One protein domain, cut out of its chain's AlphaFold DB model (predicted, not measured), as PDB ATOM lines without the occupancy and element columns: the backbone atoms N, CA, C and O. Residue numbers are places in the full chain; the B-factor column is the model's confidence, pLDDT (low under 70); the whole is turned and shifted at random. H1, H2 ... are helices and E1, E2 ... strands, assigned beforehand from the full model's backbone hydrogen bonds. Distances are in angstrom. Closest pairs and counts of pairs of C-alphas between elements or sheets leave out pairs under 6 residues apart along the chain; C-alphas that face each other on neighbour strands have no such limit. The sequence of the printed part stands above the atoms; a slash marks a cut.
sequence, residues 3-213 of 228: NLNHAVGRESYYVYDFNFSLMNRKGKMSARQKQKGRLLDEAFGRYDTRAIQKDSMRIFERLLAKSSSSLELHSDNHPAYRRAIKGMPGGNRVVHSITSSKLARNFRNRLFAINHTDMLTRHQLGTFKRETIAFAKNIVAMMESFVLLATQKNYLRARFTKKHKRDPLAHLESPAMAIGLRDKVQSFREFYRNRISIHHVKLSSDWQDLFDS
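This is residues 3 to 213 of the 228 residues of an uncharacterized protein of Proteobacteria bacterium (UniProt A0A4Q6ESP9). The core is the hairpin of E1 and E2, with H2 packed on one side of it and H5 and H4 on the other; H8 meets it along E2. H2 and H3 also pack together over one face of a small second sheet of E3 and E4, while H1 lies far out at one end and H6 and H7 lie toward the other. The printed part has 211 residues, with eight named helices and four named strands in the order E1 E2 H1 H2 E3 H3 E4 H4 H5 H6 H7 H8; E1 and E2 are antiparallel, E3 and E4 parallel, and the class is mixed, helices and strands. The whole is compact, with a radius of gyration of the C-alphas of 18.7 A and spans of 55 by 38 by 38 A.

Find C-alpha 3 at (-23.894, 32.005, 15.155), where E1 begins, residues 3 to 8; E2, residues 15 to 22, runs back over 21.0 A. Look next for H2, residues 51 to 65, 21.2 A long, and H5, residues 139 to 156, which runs 24.6 A from C-alpha 139 at (-28.084, 38.307, 21.630). H4 is residues 112 to 124, 17.9 A, and H1 residues 31 to 44, 20.0 A. E3 is residues 71 to 75, H3 79 to 87 and E4 94 to 98. H6 is residues 175 to 178, H7 188 to 191, and H8 205 to 211, ending with C-alpha 211 at (-20.463, 41.961, 30.572).

In the hairpin E1 and E2, look at N 5 and O 19, 2.9 A apart and within hydrogen-bond range. The closest C-alphas of E2 and H2 are Ser 21 and Ala 51, 5.5 A; of E2 and H5, Val 15 and Ala 150, 6.1 A; of E1 and H4, Val 8 and Ile 114, 6.1 A; of E2 and H8, Asn 19 and Asp 206, 6.3 A. H2 touches H3, closest at C-alphas 53 and 80, 4.7 A, at a steep tilt of 50 degrees, the same way. E3, H3 and E4 form a strand-helix-strand unit, two parallel neighbour strands with a helix between, its crossover right-handed; N 97 and O 73 are 2.8 A apart. H5 is the hub: with residues 153 to 155 alone it touches H6, C-alphas 154 and 175 being closest at 4.8 A. It only just touches H7, with residues 155 to 156 alone, and H8, with residues 140 to 144 alone, 3 pairs of C-alphas within 8 A each. H1 touches no helix. In H1, H2, H3, H4, H5 and H8 every O i to N i+4 pair is within hydrogen-bond range; H6 and H7 are too short for one.

The C-alphas farthest apart, Ala 31 and Asp 183, are 56.7 A apart. The printed part has no cut. Long links join E4 to H4, H4 to H5, H5 to H6 and H7 to H8; in the last, residues 192 to 197 stand free. No printed residue is under 70 in pLDDT.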
ATOM      1  N   ASN A   3     -25.128  32.765  15.335       87.19
ATOM      2  CA  ASN A   3     -23.894  32.005  15.155       87.19
ATOM      3  C   ASN A   3     -22.986  32.192  16.365       87.19
ATOM      4  O   ASN A   3     -22.208  33.140  16.424       87.19
ATOM      5  N   LEU A   4     -23.123  31.291  17.330       91.62
ATOM      6  CA  LEU A   4     -22.242  31.224  18.483       91.62
ATOM      7  C   LEU A   4     -21.018  30.379  18.114       91.62
ATOM      8  O   LEU A   4     -21.153  29.183  17.850       91.62
ATOM      9  N   ASN A   5     -19.837  30.986  18.118       94.75
ATOM     10  CA  ASN A   5     -18.588  30.244  17.991       94.75
ATOM     11  C   ASN A   5     -18.148  29.838  19.394       94.75
ATOM     12  O   ASN A   5     -18.178  30.667  20.295       94.75
ATOM     13  N   HIS A   6     -17.739  28.590  19.594       96.38
ATOM     14  CA  HIS A   6     -17.285  28.107  20.894       96.38
ATOM     15  C   HIS A   6     -16.137  27.111  20.724       96.38
ATOM     16  O   HIS A   6     -16.108  26.332  19.771       96.38
ATOM     17  N   ALA A   7     -15.190  27.149  21.654       97.50
ATOM     18  CA  ALA A   7     -14.032  26.273  21.706       97.50
ATOM     19  C   ALA A   7     -14.158  25.310  22.883       97.50
ATOM     20  O   ALA A   7     -14.418  25.718  24.016       97.50
ATOM     21  N   VAL A   8     -13.962  24.023  22.610       97.88
ATOM     22  CA  VAL A   8     -14.144  22.951  23.592       97.88
ATOM     23  C   VAL A   8     -12.927  22.043  23.580       97.88
ATOM     24  O   VAL A   8     -12.466  21.638  22.512       97.88
ATOM     25  N   GLY A   9     -12.422  21.690  24.761       96.81
ATOM     26  CA  GLY A   9     -11.380  20.682  24.906       96.81
ATOM     27  C   GLY A   9     -11.848  19.336  24.377       96.81
ATOM     28  O   GLY A   9     -12.889  18.829  24.790       96.81
ATOM     29  N   ARG A  10     -11.079  18.758  23.454       94.19
ATOM     30  CA  ARG A  10     -11.443  17.513  22.769       94.19
ATOM     31  C   ARG A  10     -11.665  16.352  23.744       94.19
ATOM     32  O   ARG A  10     -12.649  15.637  23.603       94.19
ATOM     33  N   GLU A  11     -10.780  16.209  24.728       92.25
ATOM     34  CA  GLU A  11     -10.820  15.108  25.704       92.25
ATOM     35  C   GLU A  11     -11.382  15.552  27.066       92.25
ATOM     36  O   GLU A  11     -12.102  14.806  27.730       92.25
ATOM     37  N   SER A  12     -11.128  16.799  27.477       94.88
ATOM     38  CA  SER A  12     -11.660  17.336  28.735       94.88
ATOM     39  C   SER A  12     -13.120  17.770  28.641       94.88
ATOM     40  O   SER A  12     -13.792  17.901  29.657       94.88
ATOM     41  N   TYR A  13     -13.639  18.004  27.434       96.06
ATOM     42  CA  TYR A  13     -14.957  18.590  27.187       96.06
ATOM     43  C   TYR A  13     -15.145  19.976  27.829       96.06
ATOM     44  O   TYR A  13     -16.282  20.439  27.955       96.06
ATOM     45  N   TYR A  14     -14.066  20.633  28.250       97.94
ATOM     46  CA  TYR A  14     -14.129  21.939  28.895       97.94
ATOM     47  C   TYR A  14     -14.404  23.013  27.848       97.94
ATOM     48  O   TYR A  14     -13.683  23.103  26.856       97.94
ATOM     49  N   VAL A  15     -15.446  23.819  28.042       98.31
ATOM     50  CA  VAL A  15     -15.708  24.984  27.187       98.31
ATOM     51  C   VAL A  15     -14.714  26.076  27.576       98.31
ATOM     52  O   VAL A  15     -14.841  26.651  28.654       98.31
ATOM     53  N   TYR A  16     -13.715  26.316  26.728       97.00
ATOM     54  CA  TYR A  16     -12.631  27.264  27.002       97.00
ATOM     55  C   TYR A  16     -13.026  28.706  26.724       97.00
ATOM     56  O   TYR A  16     -12.640  29.603  27.467       97.00
ATOM     57  N   ASP A  17     -13.743  28.926  25.626       96.81
ATOM     58  CA  ASP A  17     -14.045  30.263  25.139       96.81
ATOM     59  C   ASP A  17     -15.214  30.226  24.155       96.81
ATOM     60  O   ASP A  17     -15.515  29.181  23.569       96.81
ATOM     61  N   PHE A  18     -15.866  31.365  23.959       96.69
ATOM     62  CA  PHE A  18     -16.894  31.543  22.947       96.69
ATOM     63  C   PHE A  18     -17.046  33.022  22.581       96.69
ATOM     64  O   PHE A  18     -16.643  33.914  23.320       96.69
ATOM     65  N   ASN A  19     -17.653  33.282  21.430       95.06
ATOM     66  CA  ASN A  19     -18.147  34.598  21.043       95.06
ATOM     67  C   ASN A  19     -19.282  34.440  20.023       95.06
ATOM     68  O   ASN A  19     -19.807  33.341  19.810       95.06
ATOM     69  N   PHE A  20     -19.695  35.541  19.403       92.81
ATOM     70  CA  PHE A  20     -20.838  35.551  18.507       92.81
ATOM     71  C   PHE A  20     -20.536  36.279  17.205       92.81
ATOM     72  O   PHE A  20     -20.056  37.407  17.223       92.81
ATOM     73  N   SER A  21     -20.895  35.653  16.082       91.81
ATOM     74  CA  SER A  21     -20.809  36.283  14.767       91.81
ATOM     75  C   SER A  21     -22.141  36.795  14.269       91.81
ATOM     76  O   SER A  21     -23.104  36.046  14.067       91.81
ATOM     77  N   LEU A  22     -22.147  38.081  13.946       88.19
ATOM     78  CA  LEU A  22     -23.253  38.729  13.271       88.19
ATOM     79  C   LEU A  22     -23.252  38.365  11.796       88.19
ATOM     80  O   LEU A  22     -22.328  38.671  11.051       88.19
ATOM     81  N   MET A  23     -24.308  37.674  11.376       86.75
ATOM     82  CA  MET A  23     -24.421  37.184  10.011       86.75
ATOM     83  C   MET A  23     -25.628  37.771   9.304       86.75
ATOM     84  O   MET A  23     -26.767  37.663   9.771       86.75
ATOM     85  N   ASN A  24     -25.377  38.251   8.088       86.62
ATOM     86  CA  ASN A  24     -26.425  38.465   7.103       86.62
ATOM     87  C   ASN A  24     -27.156  37.146   6.817       86.62
ATOM     88  O   ASN A  24     -26.566  36.060   6.862       86.62
ATOM     89  N   ARG A  25     -28.454  37.232   6.516       83.81
ATOM     90  CA  ARG A  25     -29.253  36.055   6.154       83.81
ATOM     91  C   ARG A  25     -28.661  35.393   4.903       83.81
ATOM     92  O   ARG A  25     -28.335  36.069   3.933       83.81
ATOM     93  N   LYS A  26     -28.534  34.065   4.937       82.50
ATOM     94  CA  LYS A  26     -28.038  33.231   3.832       82.50
ATOM     95  C   LYS A  26     -29.123  32.252   3.374       82.50
ATOM     96  O   LYS A  26     -30.109  32.042   4.082       82.50
ATOM     97  N   GLY A  27     -28.906  31.624   2.220       84.69
ATOM     98  CA  GLY A  27     -29.783  30.590   1.664       84.69
ATOM     99  C   GLY A  27     -30.968  31.138   0.862       84.69
ATOM    100  O   GLY A  27     -31.063  32.336   0.593       84.69
ATOM    101  N   LYS A  28     -31.871  30.235   0.457       89.31
ATOM    102  CA  LYS A  28     -33.063  30.582  -0.330       89.31
ATOM    103  C   LYS A  28     -34.008  31.451   0.508       89.31
ATOM    104  O   LYS A  28     -34.373  31.086   1.624       89.31
ATOM    105  N   MET A  29     -34.410  32.593  -0.045       90.31
ATOM    106  CA  MET A  29     -35.326  33.540   0.593       90.31
ATOM    107  C   MET A  29     -36.594  33.704  -0.238       90.31
ATOM    108  O   MET A  29     -36.516  33.847  -1.460       90.31
ATOM    109  N   SER A  30     -37.748  33.733   0.430       92.12
ATOM    110  CA  SER A  30     -39.011  34.119  -0.209       92.12
ATOM    111  C   SER A  30     -39.004  35.604  -0.590       92.12
ATOM    112  O   SER A  30     -38.227  36.388  -0.039       92.12
ATOM    113  N   ALA A  31     -39.892  36.019  -1.498       95.19
ATOM    114  CA  ALA A  31     -40.017  37.425  -1.902       95.19
ATOM    115  C   ALA A  31     -40.230  38.360  -0.695       95.19
ATOM    116  O   ALA A  31     -39.515  39.348  -0.537       95.19
ATOM    117  N   ARG A  32     -41.111  37.974   0.241       92.12
ATOM    118  CA  ARG A  32     -41.339  38.700   1.504       92.12
ATOM    119  C   ARG A  32     -40.070  38.832   2.352       92.12
ATOM    120  O   ARG A  32     -39.819  39.886   2.928       92.12
ATOM    121  N   GLN A  33     -39.268  37.770   2.451       89.19
ATOM    122  CA  GLN A  33     -38.013  37.797   3.211       89.19
ATOM    123  C   GLN A  33     -36.960  38.683   2.543       89.19
ATOM    124  O   GLN A  33     -36.239  39.376   3.256       89.19
ATOM    125  N   LYS A  34     -36.902  38.705   1.205       92.00
ATOM    126  CA  LYS A  34     -36.038  39.624   0.450       92.00
ATOM    127  C   LYS A  34     -36.437  41.079   0.688       92.00
ATOM    128  O   LYS A  34     -35.566  41.883   0.993       92.00
ATOM    129  N   GLN A  35     -37.733  41.399   0.629       93.62
ATOM    130  CA  GLN A  35     -38.226  42.752   0.911       93.62
ATOM    131  C   GLN A  35     -37.855  43.202   2.324       93.62
ATOM    132  O   GLN A  35     -37.266  44.262   2.499       93.62
ATOM    133  N   LYS A  36     -38.129  42.362   3.329       89.19
ATOM    134  CA  LYS A  36     -37.747  42.651   4.717       89.19
ATOM    135  C   LYS A  36     -36.231  42.804   4.881       89.19
ATOM    136  O   LYS A  36     -35.798  43.629   5.670       89.19
ATOM    137  N   GLY A  37     -35.441  41.995   4.171       88.00
ATOM    138  CA  GLY A  37     -33.984  42.102   4.153       88.00
ATOM    139  C   GLY A  37     -33.516  43.456   3.626       88.00
ATOM    140  O   GLY A  37     -32.755  44.115   4.315       88.00
ATOM    141  N   ARG A  38     -34.044  43.902   2.476       90.06
ATOM    142  CA  ARG A  38     -33.718  45.213   1.885       90.06
ATOM    143  C   ARG A  38     -34.005  46.372   2.836       90.06
ATOM    144  O   ARG A  38     -33.110  47.155   3.095       90.06
ATOM    145  N   LEU A  39     -35.195  46.397   3.439       91.44
ATOM    146  CA  LEU A  39     -35.569  47.443   4.400       91.44
ATOM    147  C   LEU A  39     -34.639  47.490   5.623       91.44
ATOM    148  O   LEU A  39     -34.347  48.559   6.146       91.44
ATOM    149  N   LEU A  40     -34.177  46.330   6.105       86.50
ATOM    150  CA  LEU A  40     -33.224  46.273   7.216       86.50
ATOM    151  C   LEU A  40     -31.823  46.722   6.790       86.50
ATOM    152  O   LEU A  40     -31.168  47.420   7.557       86.50
ATOM    153  N   ASP A  41     -31.383  46.325   5.597       89.25
ATOM    154  CA  ASP A  41     -30.087  46.720   5.047       89.25
ATOM    155  C   ASP A  41     -30.047  48.239   4.763       89.25
ATOM    156  O   ASP A  41     -29.018  48.863   4.995       89.25
ATOM    157  N   GLU A  42     -31.159  48.843   4.327       90.44
ATOM    158  CA  GLU A  42     -31.308  50.297   4.134       90.44
ATOM    159  C   GLU A  42     -31.284  51.063   5.464       90.44
ATOM    160  O   GLU A  42     -30.612  52.084   5.575       90.44
ATOM    161  N   ALA A  43     -31.985  50.566   6.487       87.94
ATOM    162  CA  ALA A  43     -32.090  51.252   7.775       87.94
ATOM    163  C   ALA A  43     -30.842  51.104   8.665       87.94
ATOM    164  O   ALA A  43     -30.524  52.013   9.427       87.94
ATOM    165  N   PHE A  44     -30.160  49.954   8.615       83.56
ATOM    166  CA  PHE A  44     -29.105  49.602   9.577       83.56
ATOM    167  C   PHE A  44     -27.776  49.190   8.933       83.56
ATOM    168  O   PHE A  44     -26.814  48.900   9.645       83.56
ATOM    169  N   GLY A  45     -27.706  49.138   7.604       87.12
ATOM    170  CA  GLY A  45     -26.555  48.600   6.894       87.12
ATOM    171  C   GLY A  45     -26.454  47.074   6.978       87.12
ATOM    172  O   GLY A  45     -27.206  46.380   7.668       87.12
ATOM    173  N   ARG A  46     -25.484  46.527   6.242       87.06
ATOM    174  CA  ARG A  46     -25.200  45.085   6.223       87.06
ATOM    175  C   ARG A  46     -24.166  44.733   7.282       87.06
ATOM    176  O   ARG A  46     -23.189  45.451   7.467       87.06
ATOM    177  N   TYR A  47     -24.316  43.562   7.897       88.75
ATOM    178  CA  TYR A  47     -23.269  43.020   8.764       88.75
ATOM    179  C   TYR A  47     -22.019  42.664   7.956       88.75
ATOM    180  O   TYR A  47     -22.095  42.361   6.759       88.75
ATOM    181  N   ASP A  48     -20.868  42.621   8.623       89.69
ATOM    182  CA  ASP A  48     -19.612  42.232   7.992       89.69
ATOM    183  C   ASP A  48     -19.698  40.810   7.407       89.69
ATOM    184  O   ASP A  48     -19.945  39.816   8.094       89.69
ATOM    185  N   THR A  49     -19.450  40.693   6.103       90.06
ATOM    186  CA  THR A  49     -19.440  39.404   5.396       90.06
ATOM    187  C   THR A  49     -18.341  38.456   5.887       90.06
ATOM    188  O   THR A  49     -18.450  37.239   5.701       90.06
ATOM    189  N   ARG A  50     -17.306  38.992   6.545       93.12
ATOM    190  CA  ARG A  50     -16.176  38.263   7.128       93.12
ATOM    191  C   ARG A  50     -16.308  38.048   8.640       93.12
ATOM    192  O   ARG A  50     -15.345  37.567   9.231       93.12
ATOM    193  N   ALA A  51     -17.470  38.310   9.251       92.81
ATOM    194  CA  ALA A  51     -17.680  38.166  10.699       92.81
ATOM    195  C   ALA A  51     -17.180  36.817  11.252       92.81
ATOM    196  O   ALA A  51     -16.286  36.798  12.086       92.81
ATOM    197  N   ILE A  52     -17.616  35.683  10.680       94.19
ATOM    198  CA  ILE A  52     -17.161  34.340  11.113       94.19
ATOM    199  C   ILE A  52     -15.630  34.229  11.118       94.19
ATOM    200  O   ILE A  52     -15.058  33.657  12.039       94.19
ATOM    201  N   GLN A  53     -14.962  34.758  10.087       96.12
ATOM    202  CA  GLN A  53     -13.503  34.719  10.012       96.12
ATOM    203  C   GLN A  53     -12.888  35.532  11.152       96.12
ATOM    204  O   GLN A  53     -12.060  34.993  11.876       96.12
ATOM    205  N   LYS A  54     -13.304  36.794  11.318       95.69
ATOM    206  CA  LYS A  54     -12.772  37.698  12.347       95.69
ATOM    207  C   LYS A  54     -13.027  37.169  13.759       95.69
ATOM    208  O   LYS A  54     -12.119  37.133  14.576       95.69
ATOM    209  N   ASP A  55     -14.236  36.700  14.035       95.50
ATOM    210  CA  ASP A  55     -14.622  36.240  15.371       95.50
ATOM    211  C   ASP A  55     -13.933  34.933  15.751       95.50
ATOM    212  O   ASP A  55     -13.462  34.788  16.878       95.50
ATOM    213  N   SER A  56     -13.801  34.005  14.802       96.62
ATOM    214  CA  SER A  56     -13.052  32.766  15.039       96.62
ATOM    215  C   SER A  56     -11.567  33.047  15.246       96.62
ATOM    216  O   SER A  56     -10.953  32.445  16.119       96.62
ATOM    217  N   MET A  57     -11.004  33.992  14.483       97.19
ATOM    218  CA  MET A  57      -9.617  34.437  14.632       97.19
ATOM    219  C   MET A  57      -9.343  34.923  16.057       97.19
ATOM    220  O   MET A  57      -8.388  34.463  16.672       97.19
ATOM    221  N   ARG A  58     -10.239  35.744  16.624       96.81
ATOM    222  CA  ARG A  58     -10.123  36.234  18.008       96.81
ATOM    223  C   ARG A  58     -10.128  35.106  19.045       96.81
ATOM    224  O   ARG A  58      -9.366  35.169  20.005       96.81
ATOM    225  N   ILE A  59     -10.940  34.061  18.858       97.12
ATOM    226  CA  ILE A  59     -10.892  32.865  19.722       97.12
ATOM    227  C   ILE A  59      -9.550  32.142  19.552       97.12
ATOM    228  O   ILE A  59      -8.904  31.807  20.542       97.12
ATOM    229  N   PHE A  60      -9.109  31.904  18.314       97.50
ATOM    230  CA  PHE A  60      -7.866  31.175  18.049       97.50
ATOM    231  C   PHE A  60      -6.642  31.898  18.614       97.50
ATOM    232  O   PHE A  60      -5.793  31.249  19.213       97.50
ATOM    233  N   GLU A  61      -6.579  33.226  18.502       96.94
ATOM    234  CA  GLU A  61      -5.531  34.058  19.102       96.94
ATOM    235  C   GLU A  61      -5.496  33.912  20.626       96.94
ATOM    236  O   GLU A  61      -4.432  33.671  21.197       96.94
ATOM    237  N   ARG A  62      -6.654  33.979  21.296       96.25
ATOM    238  CA  ARG A  62      -6.735  33.815  22.758       96.25
ATOM    239  C   ARG A  62      -6.335  32.416  23.215       96.25
ATOM    240  O   ARG A  62      -5.677  32.282  24.245       96.25
ATOM    241  N   LEU A  63      -6.709  31.384  22.462       96.44
ATOM    242  CA  LEU A  63      -6.307  30.006  22.749       96.44
ATOM    243  C   LEU A  63      -4.811  29.795  22.500       96.44
ATOM    244  O   LEU A  63      -4.137  29.197  23.335       96.44
ATOM    245  N   LEU A  64      -4.277  30.318  21.395       96.88
ATOM    246  CA  LEU A  64      -2.859  30.212  21.065       96.88
ATOM    247  C   LEU A  64      -1.993  30.941  22.099       96.88
ATOM    248  O   LEU A  64      -0.974  30.399  22.522       96.88
ATOM    249  N   ALA A  65      -2.418  32.118  22.565       94.62
ATOM    250  CA  ALA A  65      -1.735  32.867  23.621       94.62
ATOM    251  C   ALA A  65      -1.669  32.107  24.959       94.62
ATOM    252  O   ALA A  65      -0.773  32.352  25.760       94.62
ATOM    253  N   LYS A  66      -2.600  31.174  25.199       92.56
ATOM    254  CA  LYS A  66      -2.612  30.285  26.371       92.56
ATOM    255  C   LYS A  66      -1.906  28.946  26.130       92.56
ATOM    256  O   LYS A  66      -1.814  28.144  27.053       92.56
ATOM    257  N   SER A  67      -1.437  28.688  24.910       91.81
ATOM    258  CA  SER A  67      -0.731  27.455  24.557       91.81
ATOM    259  C   SER A  67       0.783  27.622  24.696       91.81
ATOM    260  O   SER A  67       1.352  28.626  24.260       91.81
ATOM    261  N   SER A  68       1.443  26.619  25.277       85.06
ATOM    262  CA  SER A  68       2.877  26.666  25.590       85.06
ATOM    263  C   SER A  68       3.763  26.689  24.340       85.06
ATOM    264  O   SER A  68       4.772  27.381  24.311       85.06
ATOM    265  N   SER A  69       3.390  25.954  23.288       86.69
ATOM    266  CA  SER A  69       4.210  25.793  22.078       86.69
ATOM    267  C   SER A  69       3.368  25.853  20.808       86.69
ATOM    268  O   SER A  69       3.580  26.737  19.977       86.69
ATOM    269  N   SER A  70       2.356  25.000  20.690       94.88
ATOM    270  CA  SER A  70       1.448  24.939  19.545       94.88
ATOM    271  C   SER A  70      -0.006  24.755  19.975       94.88
ATOM    272  O   SER A  70      -0.301  24.325  21.092       94.88
ATOM    273  N   LEU A  71      -0.926  25.083  19.065       96.56
ATOM    274  CA  LEU A  71      -2.359  24.868  19.233       96.56
ATOM    275  C   LEU A  71      -2.836  23.791  18.254       96.56
ATOM    276  O   LEU A  71      -2.875  24.022  17.045       96.56
ATOM    277  N   GLU A  72      -3.242  22.631  18.767       96.62
ATOM    278  CA  GLU A  72      -3.926  21.618  17.960       96.62
ATOM    279  C   GLU A  72      -5.410  21.985  17.825       96.62
ATOM    280  O   GLU A  72      -6.199  21.864  18.765       96.62
ATOM    281  N   LEU A  73      -5.802  22.451  16.640       96.75
ATOM    282  CA  LEU A  73      -7.161  22.901  16.368       96.75
ATOM    283  C   LEU A  73      -7.902  21.862  15.529       96.75
ATOM    284  O   LEU A  73      -7.498  21.556  14.408       96.75
ATOM    285  N   HIS A  74      -9.036  21.373  16.029       96.25
ATOM    286  CA  HIS A  74      -9.934  20.492  15.277       96.25
ATOM    287  C   HIS A  74     -11.197  21.259  14.903       96.25
ATOM    288  O   HIS A  74     -11.867  21.804  15.776       96.25
ATOM    289  N   SER A  75     -11.554  21.283  13.620       95.50
ATOM    290  CA  SER A  75     -12.789  21.933  13.166       95.50
ATOM    291  C   SER A  75     -13.478  21.156  12.050       95.50
ATOM    292  O   SER A  75     -12.941  20.187  11.506       95.50
ATOM    293  N   ASP A  76     -14.671  21.610  11.672       92.69
ATOM    294  CA  ASP A  76     -15.270  21.218  10.401       92.69
ATOM    295  C   ASP A  76     -14.528  21.868   9.213       92.69
ATOM    296  O   ASP A  76     -13.548  22.605   9.374       92.69
ATOM    297  N   ASN A  77     -14.991  21.592   7.992       93.06
ATOM    298  CA  ASN A  77     -14.397  22.132   6.771       93.06
ATOM    299  C   ASN A  77     -14.897  23.549   6.415       93.06
ATOM    300  O   ASN A  77     -15.067  23.863   5.236       93.06
ATOM    301  N   HIS A  78     -15.179  24.407   7.400       92.56
ATOM    302  CA  HIS A  78     -15.623  25.768   7.112       92.56
ATOM    303  C   HIS A  78     -14.455  26.643   6.590       92.56
ATOM    304  O   HIS A  78     -13.471  26.859   7.306       92.56
ATOM    305  N   PRO A  79     -14.539  27.232   5.373       92.81
ATOM    306  CA  PRO A  79     -13.413  27.953   4.760       92.81
ATOM    307  C   PRO A  79     -12.910  29.167   5.549       92.81
ATOM    308  O   PRO A  79     -11.757  29.571   5.398       92.81
ATOM    309  N   ALA A  80     -13.765  29.775   6.379       94.88
ATOM    310  CA  ALA A  80     -13.378  30.928   7.190       94.88
ATOM    311  C   ALA A  80     -12.300  30.594   8.229       94.88
ATOM    312  O   ALA A  80     -11.474  31.457   8.502       94.88
ATOM    313  N   TYR A  81     -12.257  29.364   8.752       95.62
ATOM    314  CA  TYR A  81     -11.263  28.982   9.757       95.62
ATOM    315  C   TYR A  81      -9.858  28.941   9.165       95.62
ATOM    316  O   TYR A  81      -8.944  29.522   9.733       95.62
ATOM    317  N   ARG A  82      -9.697  28.380   7.959       95.38
ATOM    318  CA  ARG A  82      -8.402  28.385   7.255       95.38
ATOM    319  C   ARG A  82      -7.900  29.808   7.000       95.38
ATOM    320  O   ARG A  82      -6.720  30.090   7.172       95.38
ATOM    321  N   ARG A  83      -8.802  30.715   6.605       96.50
ATOM    322  CA  ARG A  83      -8.462  32.131   6.398       96.50
ATOM    323  C   ARG A  83      -8.118  32.847   7.702       96.50
ATOM    324  O   ARG A  83      -7.210  33.664   7.694       96.50
ATOM    325  N   ALA A  84      -8.828  32.544   8.788       97.19
ATOM    326  CA  ALA A  84      -8.534  33.084  10.113       97.19
ATOM    327  C   ALA A  84      -7.134  32.656  10.574       97.19
ATOM    328  O   ALA A  84      -6.324  33.509  10.909       97.19
ATOM    329  N   ILE A  85      -6.816  31.362  10.476       97.31
ATOM    330  CA  ILE A  85      -5.509  30.810  10.865       97.31
ATOM    331  C   ILE A  85      -4.378  31.412  10.027       97.31
ATOM    332  O   ILE A  85      -3.353  31.798  10.570       97.31
ATOM    333  N   LYS A  86      -4.567  31.551   8.707       96.12
ATOM    334  CA  LYS A  86      -3.565  32.180   7.832       96.12
ATOM    335  C   LYS A  86      -3.354  33.670   8.145       96.12
ATOM    336  O   LYS A  86      -2.277  34.189   7.881       96.12
ATOM    337  N   GLY A  87      -4.391  34.355   8.626       94.12
ATOM    338  CA  GLY A  87      -4.378  35.800   8.858       94.12
ATOM    339  C   GLY A  87      -3.952  36.233  10.262       94.12
ATOM    340  O   GLY A  87      -3.608  37.399  10.426       94.12
ATOM    341  N   MET A  88      -3.981  35.340  11.255       95.19
ATOM    342  CA  MET A  88      -3.629  35.685  12.637       95.19
ATOM    343  C   MET A  88      -2.117  35.647  12.901       95.19
ATOM    344  O   MET A  88      -1.416  34.776  12.370       95.19
ATOM    345  N   PRO A  89      -1.609  36.508  13.800       94.12
ATOM    346  CA  PRO A  89      -0.269  36.367  14.355       94.12
ATOM    347  C   PRO A  89      -0.066  34.981  14.985       94.12
ATOM    348  O   PRO A  89      -0.910  34.484  15.730       94.12
ATOM    349  N   GLY A  90       1.064  34.340  14.678       94.38
ATOM    350  CA  GLY A  90       1.384  33.004  15.192       94.38
ATOM    351  C   GLY A  90       0.581  31.858  14.563       94.38
ATOM    352  O   GLY A  90       0.631  30.741  15.071       94.38
ATOM    353  N   GLY A  91      -0.128  32.084  13.450       95.50
ATOM    354  CA  GLY A  91      -0.885  31.041  12.745       95.50
ATOM    355  C   GLY A  91      -0.060  29.813  12.328       95.50
ATOM    356  O   GLY A  91      -0.596  28.712  12.241       95.50
ATOM    357  N   ASN A  92       1.257  29.961  12.151       95.50
ATOM    358  CA  ASN A  92       2.199  28.861  11.907       95.50
ATOM    359  C   ASN A  92       2.340  27.882  13.089       95.50
ATOM    360  O   ASN A  92       2.765  26.748  12.894       95.50
ATOM    361  N   ARG A  93       1.971  28.298  14.305       96.81
ATOM    362  CA  ARG A  93       1.935  27.453  15.509       96.81
ATOM    363  C   ARG A  93       0.616  26.686  15.650       96.81
ATOM    364  O   ARG A  93       0.439  25.952  16.623       96.81
ATOM    365  N   VAL A  94      -0.323  26.859  14.718       97.69
ATOM    366  CA  VAL A  94      -1.622  26.182  14.735       97.69
ATOM    367  C   VAL A  94      -1.572  24.947  13.840       97.69
ATOM    368  O   VAL A  94      -1.481  25.044  12.618       97.69
ATOM    369  N   VAL A  95      -1.704  23.769  14.446       96.75
ATOM    370  CA  VAL A  95      -1.847  22.503  13.722       96.75
ATOM    371  C   VAL A  95      -3.334  22.264  13.473       96.75
ATOM    372  O   VAL A  95      -4.070  21.831  14.362       96.75
ATOM    373  N   HIS A  96      -3.801  22.585  12.262       96.69
ATOM    374  CA  HIS A  96      -5.225  22.537  11.914       96.69
ATOM    375  C   HIS A  96      -5.643  21.189  11.319       96.69
ATOM    376  O   HIS A  96      -5.272  20.835  10.203       96.69
ATOM    377  N   SER A  97      -6.481  20.458  12.048       96.00
ATOM    378  CA  SER A  97      -7.066  19.188  11.624       96.00
ATOM    379  C   SER A  97      -8.539  19.340  11.252       96.00
ATOM    380  O   SER A  97      -9.374  19.729  12.069       96.00
ATOM    381  N   ILE A  98      -8.882  18.978  10.017       95.38
ATOM    382  CA  ILE A  98     -10.234  19.154   9.479       95.38
ATOM    383  C   ILE A  98     -10.987  17.830   9.488       95.38
ATOM    384  O   ILE A  98     -10.514  16.819   8.976       95.38
ATOM    385  N   THR A  99     -12.201  17.857  10.028       93.56
ATOM    386  CA  THR A  99     -13.123  16.721  10.008       93.56
ATOM    387  C   THR A  99     -14.261  17.003   9.034       93.56
ATOM    388  O   THR A  99     -14.941  18.025   9.119       93.56
ATOM    389  N   SER A 100     -14.481  16.091   8.088       90.94
ATOM    390  CA  SER A 100     -15.583  16.217   7.132       90.94
ATOM    391  C   SER A 100     -16.936  16.114   7.836       90.94
ATOM    392  O   SER A 100     -17.159  15.228   8.661       90.94
ATOM    393  N   SER A 101     -17.876  16.973   7.444       82.94
ATOM    394  CA  SER A 101     -19.258  16.942   7.934       82.94
ATOM    395  C   SER A 101     -20.033  15.692   7.500       82.94
ATOM    396  O   SER A 101     -21.077  15.407   8.082       82.94
ATOM    397  N   LYS A 102     -19.525  14.945   6.508       87.81
ATOM    398  CA  LYS A 102     -20.095  13.669   6.042       87.81
ATOM    399  C   LYS A 102     -19.773  12.493   6.969       87.81
ATOM    400  O   LYS A 102     -20.387  11.440   6.842       87.81
ATOM    401  N   LEU A 103     -18.801  12.642   7.872       88.44
ATOM    402  CA  LEU A 103     -18.437  11.578   8.802       88.44
ATOM    403  C   LEU A 103     -19.521  11.395   9.864       88.44
ATOM    404  O   LEU A 103     -20.098  12.363  10.365       88.44
ATOM    405  N   ALA A 104     -19.749  10.141  10.253       88.25
ATOM    406  CA  ALA A 104     -20.698   9.808  11.304       88.25
ATOM    407  C   ALA A 104     -20.365  10.564  12.602       88.25
ATOM    408  O   ALA A 104     -19.221  10.588  13.066       88.25
ATOM    409  N   ARG A 105     -21.381  11.187  13.209       86.50
ATOM    410  CA  ARG A 105     -21.263  11.916  14.483       86.50
ATOM    411  C   ARG A 105     -21.392  10.955  15.663       86.50
ATOM    412  O   ARG A 105     -22.350  11.013  16.423       86.50
ATOM    413  N   ASN A 106     -20.438  10.040  15.777       86.31
ATOM    414  CA  ASN A 106     -20.318   9.132  16.917       86.31
ATOM    415  C   ASN A 106     -19.125   9.529  17.804       86.31
ATOM    416  O   ASN A 106     -18.399  10.475  17.505       86.31
ATOM    417  N   PHE A 107     -18.900   8.784  18.882       81.19
ATOM    418  CA  PHE A 107     -17.807   9.012  19.836       81.19
ATOM    419  C   PHE A 107     -16.393   8.891  19.236       81.19
ATOM    420  O   PHE A 107     -15.422   9.263  19.883       81.19
ATOM    421  N   ARG A 108     -16.242   8.342  18.021       85.00
ATOM    422  CA  ARG A 108     -14.954   8.277  17.308       85.00
ATOM    423  C   ARG A 108     -14.689   9.538  16.484       85.00
ATOM    424  O   ARG A 108     -13.590   9.710  15.966       85.00
ATOM    425  N   ASN A 109     -15.691  10.399  16.328       89.88
ATOM    426  CA  ASN A 109     -15.559  11.651  15.608       89.88
ATOM    427  C   ASN A 109     -14.687  12.625  16.415       89.88
ATOM    428  O   ASN A 109     -14.957  12.872  17.588       89.88
ATOM    429  N   ARG A 110     -13.677  13.229  15.779       90.75
ATOM    430  CA  ARG A 110     -12.772  14.206  16.425       90.75
ATOM    431  C   ARG A 110     -13.513  15.435  16.963       90.75
ATOM    432  O   ARG A 110     -13.040  16.078  17.889       90.75
ATOM    433  N   LEU A 111     -14.689  15.735  16.413       94.06
ATOM    434  CA  LEU A 111     -15.560  16.829  16.842       94.06
ATOM    435  C   LEU A 111     -16.625  16.378  17.851       94.06
ATOM    436  O   LEU A 111     -17.593  17.103  18.076       94.06
ATOM    437  N   PHE A 112     -16.518  15.180  18.439       92.88
ATOM    438  CA  PHE A 112     -17.529  14.665  19.364       92.88
ATOM    439  C   PHE A 112     -17.776  15.604  20.553       92.88
ATOM    440  O   PHE A 112     -18.933  15.864  20.867       92.88
ATOM    441  N   ALA A 113     -16.732  16.188  21.152       94.25
ATOM    442  CA  ALA A 113     -16.876  17.136  22.262       94.25
ATOM    443  C   ALA A 113     -17.661  18.407  21.884       94.25
ATOM    444  O   ALA A 113     -18.517  18.865  22.649       94.25
ATOM    445  N   ILE A 114     -17.424  18.936  20.678       94.69
ATOM    446  CA  ILE A 114     -18.179  20.068  20.125       94.69
ATOM    447  C   ILE A 114     -19.623  19.637  19.880       94.69
ATOM    448  O   ILE A 114     -20.533  20.235  20.439       94.69
ATOM    449  N   ASN A 115     -19.840  18.541  19.142       93.88
ATOM    450  CA  ASN A 115     -21.174  18.006  18.844       93.88
ATOM    451  C   ASN A 115     -21.993  17.730  20.115       93.88
ATOM    452  O   ASN A 115     -23.203  17.951  20.135       93.88
ATOM    453  N   HIS A 116     -21.342  17.250  21.173       93.44
ATOM    454  CA  HIS A 116     -21.959  17.013  22.467       93.44
ATOM    455  C   HIS A 116     -22.396  18.327  23.129       93.44
ATOM    456  O   HIS A 116     -23.544  18.441  23.552       93.44
ATOM    457  N   THR A 117     -21.526  19.341  23.156       95.31
ATOM    458  CA  THR A 117     -21.852  20.682  23.679       95.31
ATOM    459  C   THR A 117     -22.995  21.323  22.891       95.31
ATOM    460  O   THR A 117     -23.952  21.830  23.471       95.31
ATOM    461  N   ASP A 118     -22.957  21.203  21.570       93.25
ATOM    462  CA  ASP A 118     -23.999  21.626  20.639       93.25
ATOM    463  C   ASP A 118     -25.355  20.952  20.911       93.25
ATOM    464  O   ASP A 118     -26.414  21.583  20.848       93.25
ATOM    465  N   MET A 119     -25.335  19.649  21.195       92.69
ATOM    466  CA  MET A 119     -26.525  18.875  21.544       92.69
ATOM    467  C   MET A 119     -27.105  19.347  22.881       92.69
ATOM    468  O   MET A 119     -28.294  19.665  22.936       92.69
ATOM    469  N   LEU A 120     -26.269  19.485  23.919       94.00
ATOM    470  CA  LEU A 120     -26.691  20.008  25.222       94.00
ATOM    471  C   LEU A 120     -27.284  21.413  25.100       94.00
ATOM    472  O   LEU A 120     -28.345  21.677  25.659       94.00
ATOM    473  N   THR A 121     -26.647  22.281  24.313       92.88
ATOM    474  CA  THR A 121     -27.101  23.653  24.066       92.88
ATOM    475  C   THR A 121     -28.516  23.665  23.492       92.88
ATOM    476  O   THR A 121     -29.392  24.340  24.023       92.88
ATOM    477  N   ARG A 122     -28.791  22.863  22.456       89.00
ATOM    478  CA  ARG A 122     -30.127  22.796  21.832       89.00
ATOM    479  C   ARG A 122     -31.178  22.130  22.723       89.00
ATOM    480  O   ARG A 122     -32.362  22.447  22.602       89.00
ATOM    481  N   HIS A 123     -30.762  21.192  23.572       90.44
ATOM    482  CA  HIS A 123     -31.663  20.450  24.448       90.44
ATOM    483  C   HIS A 123     -32.052  21.252  25.697       90.44
ATOM    484  O   HIS A 123     -33.208  21.222  26.111       90.44
ATOM    485  N   GLN A 124     -31.098  21.962  26.302       91.75
ATOM    486  CA  GLN A 124     -31.286  22.636  27.590       91.75
ATOM    487  C   GLN A 124     -31.634  24.117  27.444       91.75
ATOM    488  O   GLN A 124     -32.336  24.656  28.294       91.75
ATOM    489  N   LEU A 125     -31.191  24.778  26.371       90.94
ATOM    490  CA  LEU A 125     -31.436  26.202  26.175       90.94
ATOM    491  C   LEU A 125     -32.503  26.430  25.103       90.94
ATOM    492  O   LEU A 125     -32.295  26.178  23.913       90.94
ATOM    493  N   GLY A 126     -33.648  26.979  25.518       85.50
ATOM    494  CA  GLY A 126     -34.704  27.408  24.597       85.50
ATOM    495  C   GLY A 126     -34.193  28.412  23.560       85.50
ATOM    496  O   GLY A 126     -34.528  28.293  22.386       85.50
ATOM    497  N   THR A 127     -33.289  29.305  23.974       83.81
ATOM    498  CA  THR A 127     -32.701  30.397  23.179       83.81
ATOM    499  C   THR A 127     -31.977  29.947  21.907       83.81
ATOM    500  O   THR A 127     -31.879  30.727  20.957       83.81
ATOM    501  N   PHE A 128     -31.524  28.690  21.856       86.50
ATOM    502  CA  PHE A 128     -30.832  28.085  20.712       86.50
ATOM    503  C   PHE A 128     -31.748  27.222  19.826       86.50
ATOM    504  O   PHE A 128     -31.282  26.565  18.890       86.50
ATOM    505  N   LYS A 129     -33.062  27.221  20.088       84.56
ATOM    506  CA  LYS A 129     -34.064  26.590  19.219       84.56
ATOM    507  C   LYS A 129     -34.346  27.456  17.984       84.56
ATOM    508  O   LYS A 129     -33.924  28.605  17.870       84.56
ATOM    509  N   ARG A 130     -35.059  26.879  17.011       76.56
ATOM    510  CA  ARG A 130     -35.426  27.552  15.750       76.56
ATOM    511  C   ARG A 130     -36.341  28.761  15.993       76.56
ATOM    512  O   ARG A 130     -37.075  28.787  16.980       76.56
ATOM    513  N   GLU A 131     -36.333  29.711  15.048       75.62
ATOM    514  CA  GLU A 131     -37.121  30.965  15.083       75.62
ATOM    515  C   GLU A 131     -38.601  30.746  15.394       75.62
ATOM    516  O   GLU A 131     -39.185  31.478  16.182       75.62
ATOM    517  N   THR A 132     -39.178  29.684  14.841       77.50
ATOM    518  CA  THR A 132     -40.590  29.326  15.000       77.50
ATOM    519  C   THR A 132     -40.929  28.646  16.329       77.50
ATOM    520  O   THR A 132     -42.092  28.338  16.546       77.50
ATOM    521  N   ILE A 133     -39.944  28.362  17.191       80.81
ATOM    522  CA  ILE A 133     -40.143  27.633  18.455       80.81
ATOM    523  C   ILE A 133     -39.844  28.537  19.654       80.81
ATOM    524  O   ILE A 133     -40.752  28.894  20.393       80.81
ATOM    525  N   ALA A 134     -38.575  28.891  19.879       78.56
ATOM    526  CA  ALA A 134     -38.157  29.610  21.094       78.56
ATOM    527  C   ALA A 134     -36.859  30.415  20.899       78.56
ATOM    528  O   ALA A 134     -36.021  30.516  21.788       78.56
ATOM    529  N   PHE A 135     -36.658  30.968  19.707       75.81
ATOM    530  CA  PHE A 135     -35.422  31.661  19.353       75.81
ATOM    531  C   PHE A 135     -35.200  32.954  20.136       75.81
ATOM    532  O   PHE A 135     -36.116  33.760  20.321       75.81
ATOM    533  N   ALA A 136     -33.949  33.183  20.531       81.12
ATOM    534  CA  ALA A 136     -33.569  34.400  21.228       81.12
ATOM    535  C   ALA A 136     -33.744  35.652  20.358       81.12
ATOM    536  O   ALA A 136     -33.198  35.759  19.262       81.12
ATOM    537  N   LYS A 137     -34.469  36.640  20.891       78.94
ATOM    538  CA  LYS A 137     -34.641  37.969  20.274       78.94
ATOM    539  C   LYS A 137     -33.576  38.978  20.721       78.94
ATOM    540  O   LYS A 137     -33.538  40.088  20.198       78.94
ATOM    541  N   ASN A 138     -32.751  38.588  21.687       83.69
ATOM    542  CA  ASN A 138     -31.702  39.384  22.299       83.69
ATOM    543  C   ASN A 138     -30.425  38.536  22.359       83.69
ATOM    544  O   ASN A 138     -30.457  37.407  22.852       83.69
ATOM    545  N   ILE A 139     -29.336  39.055  21.794       84.44
ATOM    546  CA  ILE A 139     -28.084  38.307  21.630       84.44
ATOM    547  C   ILE A 139     -27.346  38.188  22.964       84.44
ATOM    548  O   ILE A 139     -26.871  37.099  23.275       84.44
ATOM    549  N   VAL A 140     -27.318  39.260  23.762       86.56
ATOM    550  CA  VAL A 140     -26.686  39.281  25.091       86.56
ATOM    551  C   VAL A 140     -27.323  38.215  25.977       86.56
ATOM    552  O   VAL A 140     -26.635  37.294  26.398       86.56
ATOM    553  N   ALA A 141     -28.652  38.216  26.107       86.56
ATOM    554  CA  ALA A 141     -29.367  37.220  26.913       86.56
ATOM    555  C   ALA A 141     -29.128  35.769  26.441       86.56
ATOM    556  O   ALA A 141     -29.089  34.825  27.236       86.56
ATOM    557  N   MET A 142     -28.961  35.557  25.131       89.44
ATOM    558  CA  MET A 142     -28.604  34.243  24.590       89.44
ATOM    559  C   MET A 142     -27.178  33.837  24.973       89.44
ATOM    560  O   MET A 142     -26.957  32.680  25.333       89.44
ATOM    561  N   MET A 143     -26.222  34.761  24.881       91.94
ATOM    562  CA  MET A 143     -24.834  34.530  25.275       91.94
ATOM    563  C   MET A 143     -24.723  34.284  26.784       91.94
ATOM    564  O   MET A 143     -24.088  33.313  27.175       91.94
ATOM    565  N   GLU A 144     -25.420  35.053  27.623       91.88
ATOM    566  CA  GLU A 144     -25.516  34.818  29.073       91.88
ATOM    567  C   GLU A 144     -26.093  33.430  29.387       91.88
ATOM    568  O   GLU A 144     -25.551  32.691  30.208       91.88
ATOM    569  N   SER A 145     -27.142  33.013  28.669       93.25
ATOM    570  CA  SER A 145     -27.683  31.651  28.795       93.25
ATOM    571  C   SER A 145     -26.626  30.586  28.474       93.25
ATOM    572  O   SER A 145     -26.574  29.539  29.121       93.25
ATOM    573  N   PHE A 146     -25.766  30.843  27.483       95.56
ATOM    574  CA  PHE A 146     -24.651  29.956  27.162       95.56
ATOM    575  C   PHE A 146     -23.556  29.982  28.236       95.56
ATOM    576  O   PHE A 146     -23.028  28.921  28.548       95.56
ATOM    577  N   VAL A 147     -23.263  31.131  28.862       95.44
ATOM    578  CA  VAL A 147     -22.353  31.210  30.024       95.44
ATOM    579  C   VAL A 147     -22.853  30.318  31.155       95.44
ATOM    580  O   VAL A 147     -22.072  29.553  31.724       95.44
ATOM    581  N   LEU A 148     -24.152  30.363  31.462       95.06
ATOM    582  CA  LEU A 148     -24.750  29.519  32.498       95.06
ATOM    583  C   LEU A 148     -24.641  28.030  32.150       95.06
ATOM    584  O   LEU A 148     -24.269  27.224  33.006       95.06
ATOM    585  N   LEU A 149     -24.891  27.662  30.889       96.56
ATOM    586  CA  LEU A 149     -24.700  26.291  30.412       96.56
ATOM    587  C   LEU A 149     -23.234  25.857  30.511       96.56
ATOM    588  O   LEU A 149     -22.959  24.782  31.034       96.56
ATOM    589  N   ALA A 150     -22.298  26.674  30.023       97.56
ATOM    590  CA  ALA A 150     -20.868  26.393  30.064       97.56
ATOM    591  C   ALA A 150     -20.382  26.246  31.511       97.56
ATOM    592  O   ALA A 150     -19.655  25.307  31.815       97.56
ATOM    593  N   THR A 151     -20.862  27.095  32.422       96.81
ATOM    594  CA  THR A 151     -20.578  27.026  33.862       96.81
ATOM    595  C   THR A 151     -21.090  25.723  34.466       96.81
ATOM    596  O   THR A 151     -20.327  24.979  35.087       96.81
ATOM    597  N   GLN A 152     -22.367  25.398  34.240       96.75
ATOM    598  CA  GLN A 152     -22.954  24.159  34.742       96.75
ATOM    599  C   GLN A 152     -22.209  22.939  34.194       96.75
ATOM    600  O   GLN A 152     -21.877  22.023  34.945       96.75
ATOM    601  N   LYS A 153     -21.933  22.939  32.890       96.69
ATOM    602  CA  LYS A 153     -21.239  21.859  32.202       96.69
ATOM    603  C   LYS A 153     -19.810  21.695  32.712       96.69
ATOM    604  O   LYS A 153     -19.398  20.565  32.931       96.69
ATOM    605  N   ASN A 154     -19.058  22.784  32.860       98.25
ATOM    606  CA  ASN A 154     -17.640  22.739  33.203       98.25
ATOM    607  C   ASN A 154     -17.403  22.377  34.667       98.25
ATOM    608  O   ASN A 154     -16.455  21.650  34.946       98.25
ATOM    609  N   TYR A 155     -18.240  22.870  35.583       97.94
ATOM    610  CA  TYR A 155     -17.952  22.814  37.019       97.94
ATOM    611  C   TYR A 155     -18.961  22.014  37.837       97.94
ATOM    612  O   TYR A 155     -18.574  21.404  38.831       97.94
ATOM    613  N   LEU A 156     -20.243  22.022  37.452       97.19
ATOM    614  CA  LEU A 156     -21.336  21.524  38.302       97.19
ATOM    615  C   LEU A 156     -21.821  20.121  37.926       97.19
ATOM    616  O   LEU A 156     -22.731  19.584  38.558       97.19
ATOM    617  N   ARG A 157     -21.270  19.534  36.860       95.75
ATOM    618  CA  ARG A 157     -21.666  18.220  36.351       95.75
ATOM    619  C   ARG A 157     -20.458  17.431  35.879       95.75
ATOM    620  O   ARG A 157     -19.495  18.003  35.372       95.75
ATOM    621  N   ALA A 158     -20.549  16.111  36.007       96.25
ATOM    622  CA  ALA A 158     -19.617  15.204  35.354       96.25
ATOM    623  C   ALA A 158     -19.722  15.314  33.822       96.25
ATOM    624  O   ALA A 158     -20.759  15.721  33.284       96.25
ATOM    625  N   ARG A 159     -18.653  14.935  33.110       94.19
ATOM    626  CA  ARG A 159     -18.590  14.969  31.637       94.19
ATOM    627  C   ARG A 159     -19.709  14.133  31.000       94.19
ATOM    628  O   ARG A 159     -20.281  14.562  30.000       94.19
ATOM    629  N   PHE A 160     -20.072  13.000  31.605       92.56
ATOM    630  CA  PHE A 160     -21.205  12.161  31.208       92.56
ATOM    631  C   PHE A 160     -22.044  11.711  32.406       92.56
ATOM    632  O   PHE A 160     -21.552  11.572  33.515       92.56
ATOM    633  N   THR A 161     -23.323  11.408  32.176       90.31
ATOM    634  CA  THR A 161     -24.200  10.842  33.219       90.31
ATOM    635  C   THR A 161     -23.926   9.360  33.482       90.31
ATOM    636  O   THR A 161     -24.182   8.866  34.573       90.31
ATOM    637  N   LYS A 162     -23.449   8.619  32.473       89.50
ATOM    638  CA  LYS A 162     -23.205   7.171  32.555       89.50
ATOM    639  C   LYS A 162     -21.730   6.869  32.334       89.50
ATOM    640  O   LYS A 162     -21.061   7.582  31.587       89.50
ATOM    641  N   LYS A 163     -21.261   5.766  32.925       88.62
ATOM    642  CA  LYS A 163     -19.905   5.245  32.720       88.62
ATOM    643  C   LYS A 163     -19.622   5.079  31.228       88.62
ATOM    644  O   LYS A 163     -20.382   4.432  30.506       88.62
ATOM    645  N   HIS A 164     -18.519   5.658  30.772       82.38
ATOM    646  CA  HIS A 164     -18.095   5.576  29.384       82.38
ATOM    647  C   HIS A 164     -17.008   4.505  29.234       82.38
ATOM    648  O   HIS A 164     -16.088   4.428  30.041       82.38
ATOM    649  N   LYS A 165     -17.096   3.659  28.194       79.81
ATOM    650  CA  LYS A 165     -16.179   2.509  28.031       79.81
ATOM    651  C   LYS A 165     -14.710   2.917  27.884       79.81
ATOM    652  O   LYS A 165     -13.842   2.214  28.376       79.81
ATOM    653  N   ARG A 166     -14.435   4.022  27.182       79.75
ATOM    654  CA  ARG A 166     -13.063   4.503  26.918       79.75
ATOM    655  C   ARG A 166     -12.554   5.510  27.938       79.75
ATOM    656  O   ARG A 166     -11.362   5.756  27.985       79.75
ATOM    657  N   ASP A 167     -13.464   6.099  28.703       85.25
ATOM    658  CA  ASP A 167     -13.118   7.054  29.747       85.25
ATOM    659  C   ASP A 167     -13.940   6.705  30.990       85.25
ATOM    660  O   ASP A 167     -15.058   7.203  31.171       85.25
ATOM    661  N   PRO A 168     -13.436   5.765  31.809       86.50
ATOM    662  CA  PRO A 168     -14.145   5.318  32.994       86.50
ATOM    663  C   PRO A 168     -14.381   6.442  34.003       86.50
ATOM    664  O   PRO A 168     -15.335   6.339  34.764       86.50
ATOM    665  N   LEU A 169     -13.575   7.507  33.999       89.38
ATOM    666  CA  LEU A 169     -13.663   8.604  34.965       89.38
ATOM    667  C   LEU A 169     -14.617   9.716  34.522       89.38
ATOM    668  O   LEU A 169     -15.139  10.443  35.363       89.38
ATOM    669  N   ALA A 170     -14.961   9.802  33.238       90.31
ATOM    670  CA  ALA A 170     -15.824  10.863  32.715       90.31
ATOM    671  C   ALA A 170     -17.237  10.941  33.337       90.31
ATOM    672  O   ALA A 170     -17.912  11.955  33.182       90.31
ATOM    673  N   HIS A 171     -17.702   9.901  34.035       93.88
ATOM    674  CA  HIS A 171     -18.971   9.944  34.777       93.88
ATOM    675  C   HIS A 171     -18.851  10.428  36.229       93.88
ATOM    676  O   HIS A 171     -19.865  10.685  36.870       93.88
ATOM    677  N   LEU A 172     -17.623  10.555  36.731       94.75
ATOM    678  CA  LEU A 172     -17.298  11.033  38.075       94.75
ATOM    679  C   LEU A 172     -16.679  12.434  38.026       94.75
ATOM    680  O   LEU A 172     -16.891  13.243  38.923       94.75
ATOM    681  N   GLU A 173     -15.944  12.736  36.957       96.31
ATOM    682  CA  GLU A 173     -15.190  13.974  36.818       96.31
ATOM    683  C   GLU A 173     -15.921  15.015  35.977       96.31
ATOM    684  O   GLU A 173     -16.435  14.721  34.892       96.31
ATOM    685  N   SER A 174     -15.897  16.264  36.438       97.62
ATOM    686  CA  SER A 174     -16.289  17.417  35.624       97.62
ATOM    687  C   SER A 174     -15.208  17.775  34.595       97.62
ATOM    688  O   SER A 174     -14.037  17.432  34.780       97.62
ATOM    689  N   PRO A 175     -15.546  18.510  33.520       97.81
ATOM    690  CA  PRO A 175     -14.538  19.076  32.633       97.81
ATOM    691  C   PRO A 175     -13.461  19.895  33.350       97.81
ATOM    692  O   PRO A 175     -12.306  19.846  32.941       97.81
ATOM    693  N   ALA A 176     -13.816  20.640  34.404       98.06
ATOM    694  CA  ALA A 176     -12.865  21.421  35.193       98.06
ATOM    695  C   ALA A 176     -11.882  20.532  35.967       98.06
ATOM    696  O   ALA A 176     -10.714  20.893  36.081       98.06
ATOM    697  N   MET A 177     -12.329  19.365  36.445       97.88
ATOM    698  CA  MET A 177     -11.443  18.362  37.050       97.88
ATOM    699  C   MET A 177     -10.498  17.754  36.018       97.88
ATOM    700  O   MET A 177      -9.303  17.660  36.265       97.88
ATOM    701  N   ALA A 178     -11.003  17.436  34.822       96.38
ATOM    702  CA  ALA A 178     -10.199  16.846  33.750       96.38
ATOM    703  C   ALA A 178      -9.047  17.749  33.263       96.38
ATOM    704  O   ALA A 178      -8.117  17.260  32.628       96.38
ATOM    705  N   ILE A 179      -9.107  19.059  33.532       96.06
ATOM    706  CA  ILE A 179      -8.016  20.011  33.259       96.06
ATOM    707  C   ILE A 179      -7.300  20.501  34.528       96.06
ATOM    708  O   ILE A 179      -6.505  21.433  34.446       96.06
ATOM    709  N   GLY A 180      -7.594  19.922  35.697       96.62
ATOM    710  CA  GLY A 180      -6.925  20.237  36.963       96.62
ATOM    711  C   GLY A 180      -7.304  21.576  37.610       96.62
ATOM    712  O   GLY A 180      -6.574  22.060  38.465       96.62
ATOM    713  N   LEU A 181      -8.425  22.207  37.234       95.94
ATOM    714  CA  LEU A 181      -8.870  23.471  37.853       95.94
ATOM    715  C   LEU A 181      -9.615  23.281  39.183       95.94
ATOM    716  O   LEU A 181      -9.791  24.239  39.943       95.94
ATOM    717  N   ARG A 182     -10.146  22.081  39.429       96.50
ATOM    718  CA  ARG A 182     -10.921  21.718  40.621       96.50
ATOM    719  C   ARG A 182     -10.694  20.250  40.947       96.50
ATOM    720  O   ARG A 182     -10.628  19.442  40.033       96.50
ATOM    721  N   ASP A 183     -10.746  19.909  42.227       96.56
ATOM    722  CA  ASP A 183     -10.546  18.522  42.681       96.56
ATOM    723  C   ASP A 183     -11.862  17.747  42.838       96.56
ATOM    724  O   ASP A 183     -11.872  16.548  43.097       96.56
ATOM    725  N   LYS A 184     -13.001  18.433  42.690       96.38
ATOM    726  CA  LYS A 184     -14.339  17.836  42.761       96.38
ATOM    727  C   LYS A 184     -15.357  18.587  41.915       96.38
ATOM    728  O   LYS A 184     -15.210  19.792  41.668       96.38
ATOM    729  N   VAL A 185     -16.437  17.892  41.553       97.38
ATOM    730  CA  VAL A 185     -17.643  18.510  40.992       97.38
ATOM    731  C   VAL A 185     -18.194  19.493  42.021       97.38
ATOM    732  O   VAL A 185     -18.426  19.137  43.175       97.38
ATOM    733  N   GLN A 186     -18.351  20.747  41.615       97.19
ATOM    734  CA  GLN A 186     -18.785  21.817  42.504       97.19
ATOM    735  C   GLN A 186     -20.309  21.793  42.646       97.19
ATOM    736  O   GLN A 186     -21.036  21.590  41.675       97.19
ATOM    737  N   SER A 187     -20.813  22.069  43.843       96.19
ATOM    738  CA  SER A 187     -22.214  22.454  44.020       96.19
ATOM    739  C   SER A 187     -22.440  23.909  43.591       96.19
ATOM    740  O   SER A 187     -21.507  24.712  43.512       96.19
ATOM    741  N   PHE A 188     -23.704  24.285  43.365       94.06
ATOM    742  CA  PHE A 188     -24.073  25.671  43.051       94.06
ATOM    743  C   PHE A 188     -23.551  26.653  44.113       94.06
ATOM    744  O   PHE A 188     -22.930  27.661  43.782       94.06
ATOM    745  N   ARG A 189     -23.747  26.335  45.401       94.69
ATOM    746  CA  ARG A 189     -23.322  27.199  46.512       94.69
ATOM    747  C   ARG A 189     -21.805  27.339  46.592       94.69
ATOM    748  O   ARG A 189     -21.329  28.415  46.926       94.69
ATOM    749  N   GLU A 190     -21.053  26.276  46.320       94.62
ATOM    750  CA  GLU A 190     -19.586  26.331  46.324       94.62
ATOM    751  C   GLU A 190     -19.056  27.183  45.178       94.62
ATOM    752  O   GLU A 190     -18.215  28.049  45.411       94.62
ATOM    753  N   PHE A 191     -19.592  26.995  43.969       93.31
ATOM    754  CA  PHE A 191     -19.156  27.754  42.802       93.31
ATOM    755  C   PHE A 191     -19.401  29.259  42.969       93.31
ATOM    756  O   PHE A 191     -18.511  30.058  42.697       93.31
ATOM    757  N   TYR A 192     -20.579  29.647  43.469       91.12
ATOM    758  CA  TYR A 192     -20.956  31.054  43.645       91.12
ATOM    759  C   TYR A 192     -20.566  31.656  45.003       91.12
ATOM    760  O   TYR A 192     -20.928  32.802  45.275       91.12
ATOM    761  N   ARG A 193     -19.840  30.917  45.858       92.62
ATOM    762  CA  ARG A 193     -19.403  31.408  47.177       92.62
ATOM    763  C   ARG A 193     -18.489  32.621  47.050       92.62
ATOM    764  O   ARG A 193     -18.671  33.600  47.762       92.62
ATOM    765  N   ASN A 194     -17.523  32.541  46.140       84.19
ATOM    766  CA  ASN A 194     -16.539  33.589  45.918       84.19
ATOM    767  C   ASN A 194     -16.890  34.311  44.621       84.19
ATOM    768  O   ASN A 194     -16.822  33.723  43.542       84.19
ATOM    769  N   ARG A 195     -17.264  35.585  44.724       82.50
ATOM    770  CA  ARG A 195     -17.473  36.448  43.561       82.50
ATOM    771  C   ARG A 195     -16.236  37.305  43.374       82.50
ATOM    772  O   ARG A 195     -15.844  38.033  44.279       82.50
ATOM    773  N   ILE A 196     -15.607  37.186  42.213       83.94
ATOM    774  CA  ILE A 196     -14.464  38.024  41.859       83.94
ATOM    775  C   ILE A 196     -15.018  39.317  41.260       83.94
ATOM    776  O   ILE A 196     -15.849  39.267  40.354       83.94
ATOM    777  N   SER A 197     -14.578  40.462  41.787       85.38
ATOM    778  CA  SER A 197     -14.914  41.770  41.221       85.38
ATOM    779  C   SER A 197     -14.370  41.889  39.799       85.38
ATOM    780  O   SER A 197     -13.260  41.432  39.516       85.38
ATOM    781  N   ILE A 198     -15.117  42.558  38.921       84.12
ATOM    782  CA  ILE A 198     -14.691  42.817  37.542       84.12
ATOM    783  C   ILE A 198     -13.350  43.562  37.488       84.12
ATOM    784  O   ILE A 198     -12.521  43.284  36.629       84.12
ATOM    785  N   HIS A 199     -13.073  44.422  38.471       85.75
ATOM    786  CA  HIS A 199     -11.816  45.168  38.562       85.75
ATOM    787  C   HIS A 199     -10.591  44.280  38.838       85.75
ATOM    788  O   HIS A 199      -9.463  44.725  38.654       85.75
ATOM    789  N   HIS A 200     -10.790  43.028  39.264       87.75
ATOM    790  CA  HIS A 200      -9.713  42.072  39.536       87.75
ATOM    791  C   HIS A 200      -9.475  41.089  38.377       87.75
ATOM    792  O   HIS A 200      -8.601  40.228  38.479       87.75
ATOM    793  N   VAL A 201     -10.237  41.178  37.279       88.25
ATOM    794  CA  VAL A 201     -10.107  40.279  36.125       88.25
ATOM    795  C   VAL A 201     -10.009  41.086  34.842       88.25
ATOM    796  O   VAL A 201     -10.910  41.836  34.486       88.25
ATOM    797  N   LYS A 202      -8.938  40.868  34.079       90.50
ATOM    798  CA  LYS A 202      -8.830  41.417  32.727       90.50
ATOM    799  C   LYS A 202      -9.656  40.574  31.754       90.50
ATOM    800  O   LYS A 202      -9.248  39.465  31.401       90.50
ATOM    801  N   LEU A 203     -10.794  41.102  31.308       91.19
ATOM    802  CA  LEU A 203     -11.598  40.489  30.251       91.19
ATOM    803  C   LEU A 203     -11.004  40.770  28.863       91.19
ATOM    804  O   LEU A 203     -10.330  41.776  28.639       91.19
ATOM    805  N   SER A 204     -11.246  39.862  27.914       92.19
ATOM    806  CA  SER A 204     -11.045  40.184  26.498       92.19
ATOM    807  C   SER A 204     -12.188  41.068  26.002       92.19
ATOM    808  O   SER A 204     -13.242  41.107  26.631       92.19
ATOM    809  N   SER A 205     -12.021  41.725  24.850       90.44
ATOM    810  CA  SER A 205     -13.061  42.603  24.297       90.44
ATOM    811  C   SER A 205     -14.418  41.898  24.145       90.44
ATOM    812  O   SER A 205     -15.433  42.458  24.517       90.44
ATOM    813  N   ASP A 206     -14.434  40.638  23.687       91.75
ATOM    814  CA  ASP A 206     -15.676  39.858  23.535       91.75
ATOM    815  C   ASP A 206     -16.405  39.640  24.867       91.75
ATOM    816  O   ASP A 206     -17.634  39.671  24.926       91.75
ATOM    817  N   TRP A 207     -15.646  39.387  25.935       91.81
ATOM    818  CA  TRP A 207     -16.200  39.172  27.267       91.81
ATOM    819  C   TRP A 207     -16.591  40.489  27.939       91.81
ATOM    820  O   TRP A 207     -17.585  40.515  28.655       91.81
ATOM    821  N   GLN A 208     -15.848  41.568  27.678       90.88
ATOM    822  CA  GLN A 208     -16.182  42.912  28.138       90.88
ATOM    823  C   GLN A 208     -17.495  43.387  27.503       90.88
ATOM    824  O   GLN A 208     -18.407  43.773  28.223       90.88
ATOM    825  N   ASP A 209     -17.645  43.232  26.183       88.31
ATOM    826  CA  ASP A 209     -18.872  43.594  25.465       88.31
ATOM    827  C   ASP A 209     -20.096  42.810  25.968       88.31
ATOM    828  O   ASP A 209     -21.216  43.327  26.023       88.31
ATOM    829  N   LEU A 210     -19.893  41.537  26.334       88.81
ATOM    830  CA  LEU A 210     -20.931  40.719  26.955       88.81
ATOM    831  C   LEU A 210     -21.284  41.232  28.357       88.81
ATOM    832  O   LEU A 210     -22.466  41.374  28.656       88.81
ATOM    833  N   PHE A 211     -20.280  41.500  29.194       88.12
ATOM    834  CA  PHE A 211     -20.463  41.961  30.572       88.12
ATOM    835  C   PHE A 211     -21.175  43.317  30.630       88.12
ATOM    836  O   PHE A 211     -22.170  43.461  31.337       88.12
ATOM    837  N   ASP A 212     -20.738  44.274  29.813       86.81
ATOM    838  CA  ASP A 212     -21.334  45.611  29.737       86.81
ATOM    839  C   ASP A 212     -22.672  45.618  28.977       86.81
ATOM    840  O   ASP A 212     -23.351  46.641  28.897       86.81
ATOM    841  N   SER A 213     -23.078  44.475  28.406       83.44
ATOM    842  CA  SER A 213     -24.284  44.341  27.582       83.44
ATOM    843  C   SER A 213     -24.315  45.296  26.377       83.44
ATOM    844  O   SER A 213     -25.387  45.687  25.908       83.44
TER     845      SER A 213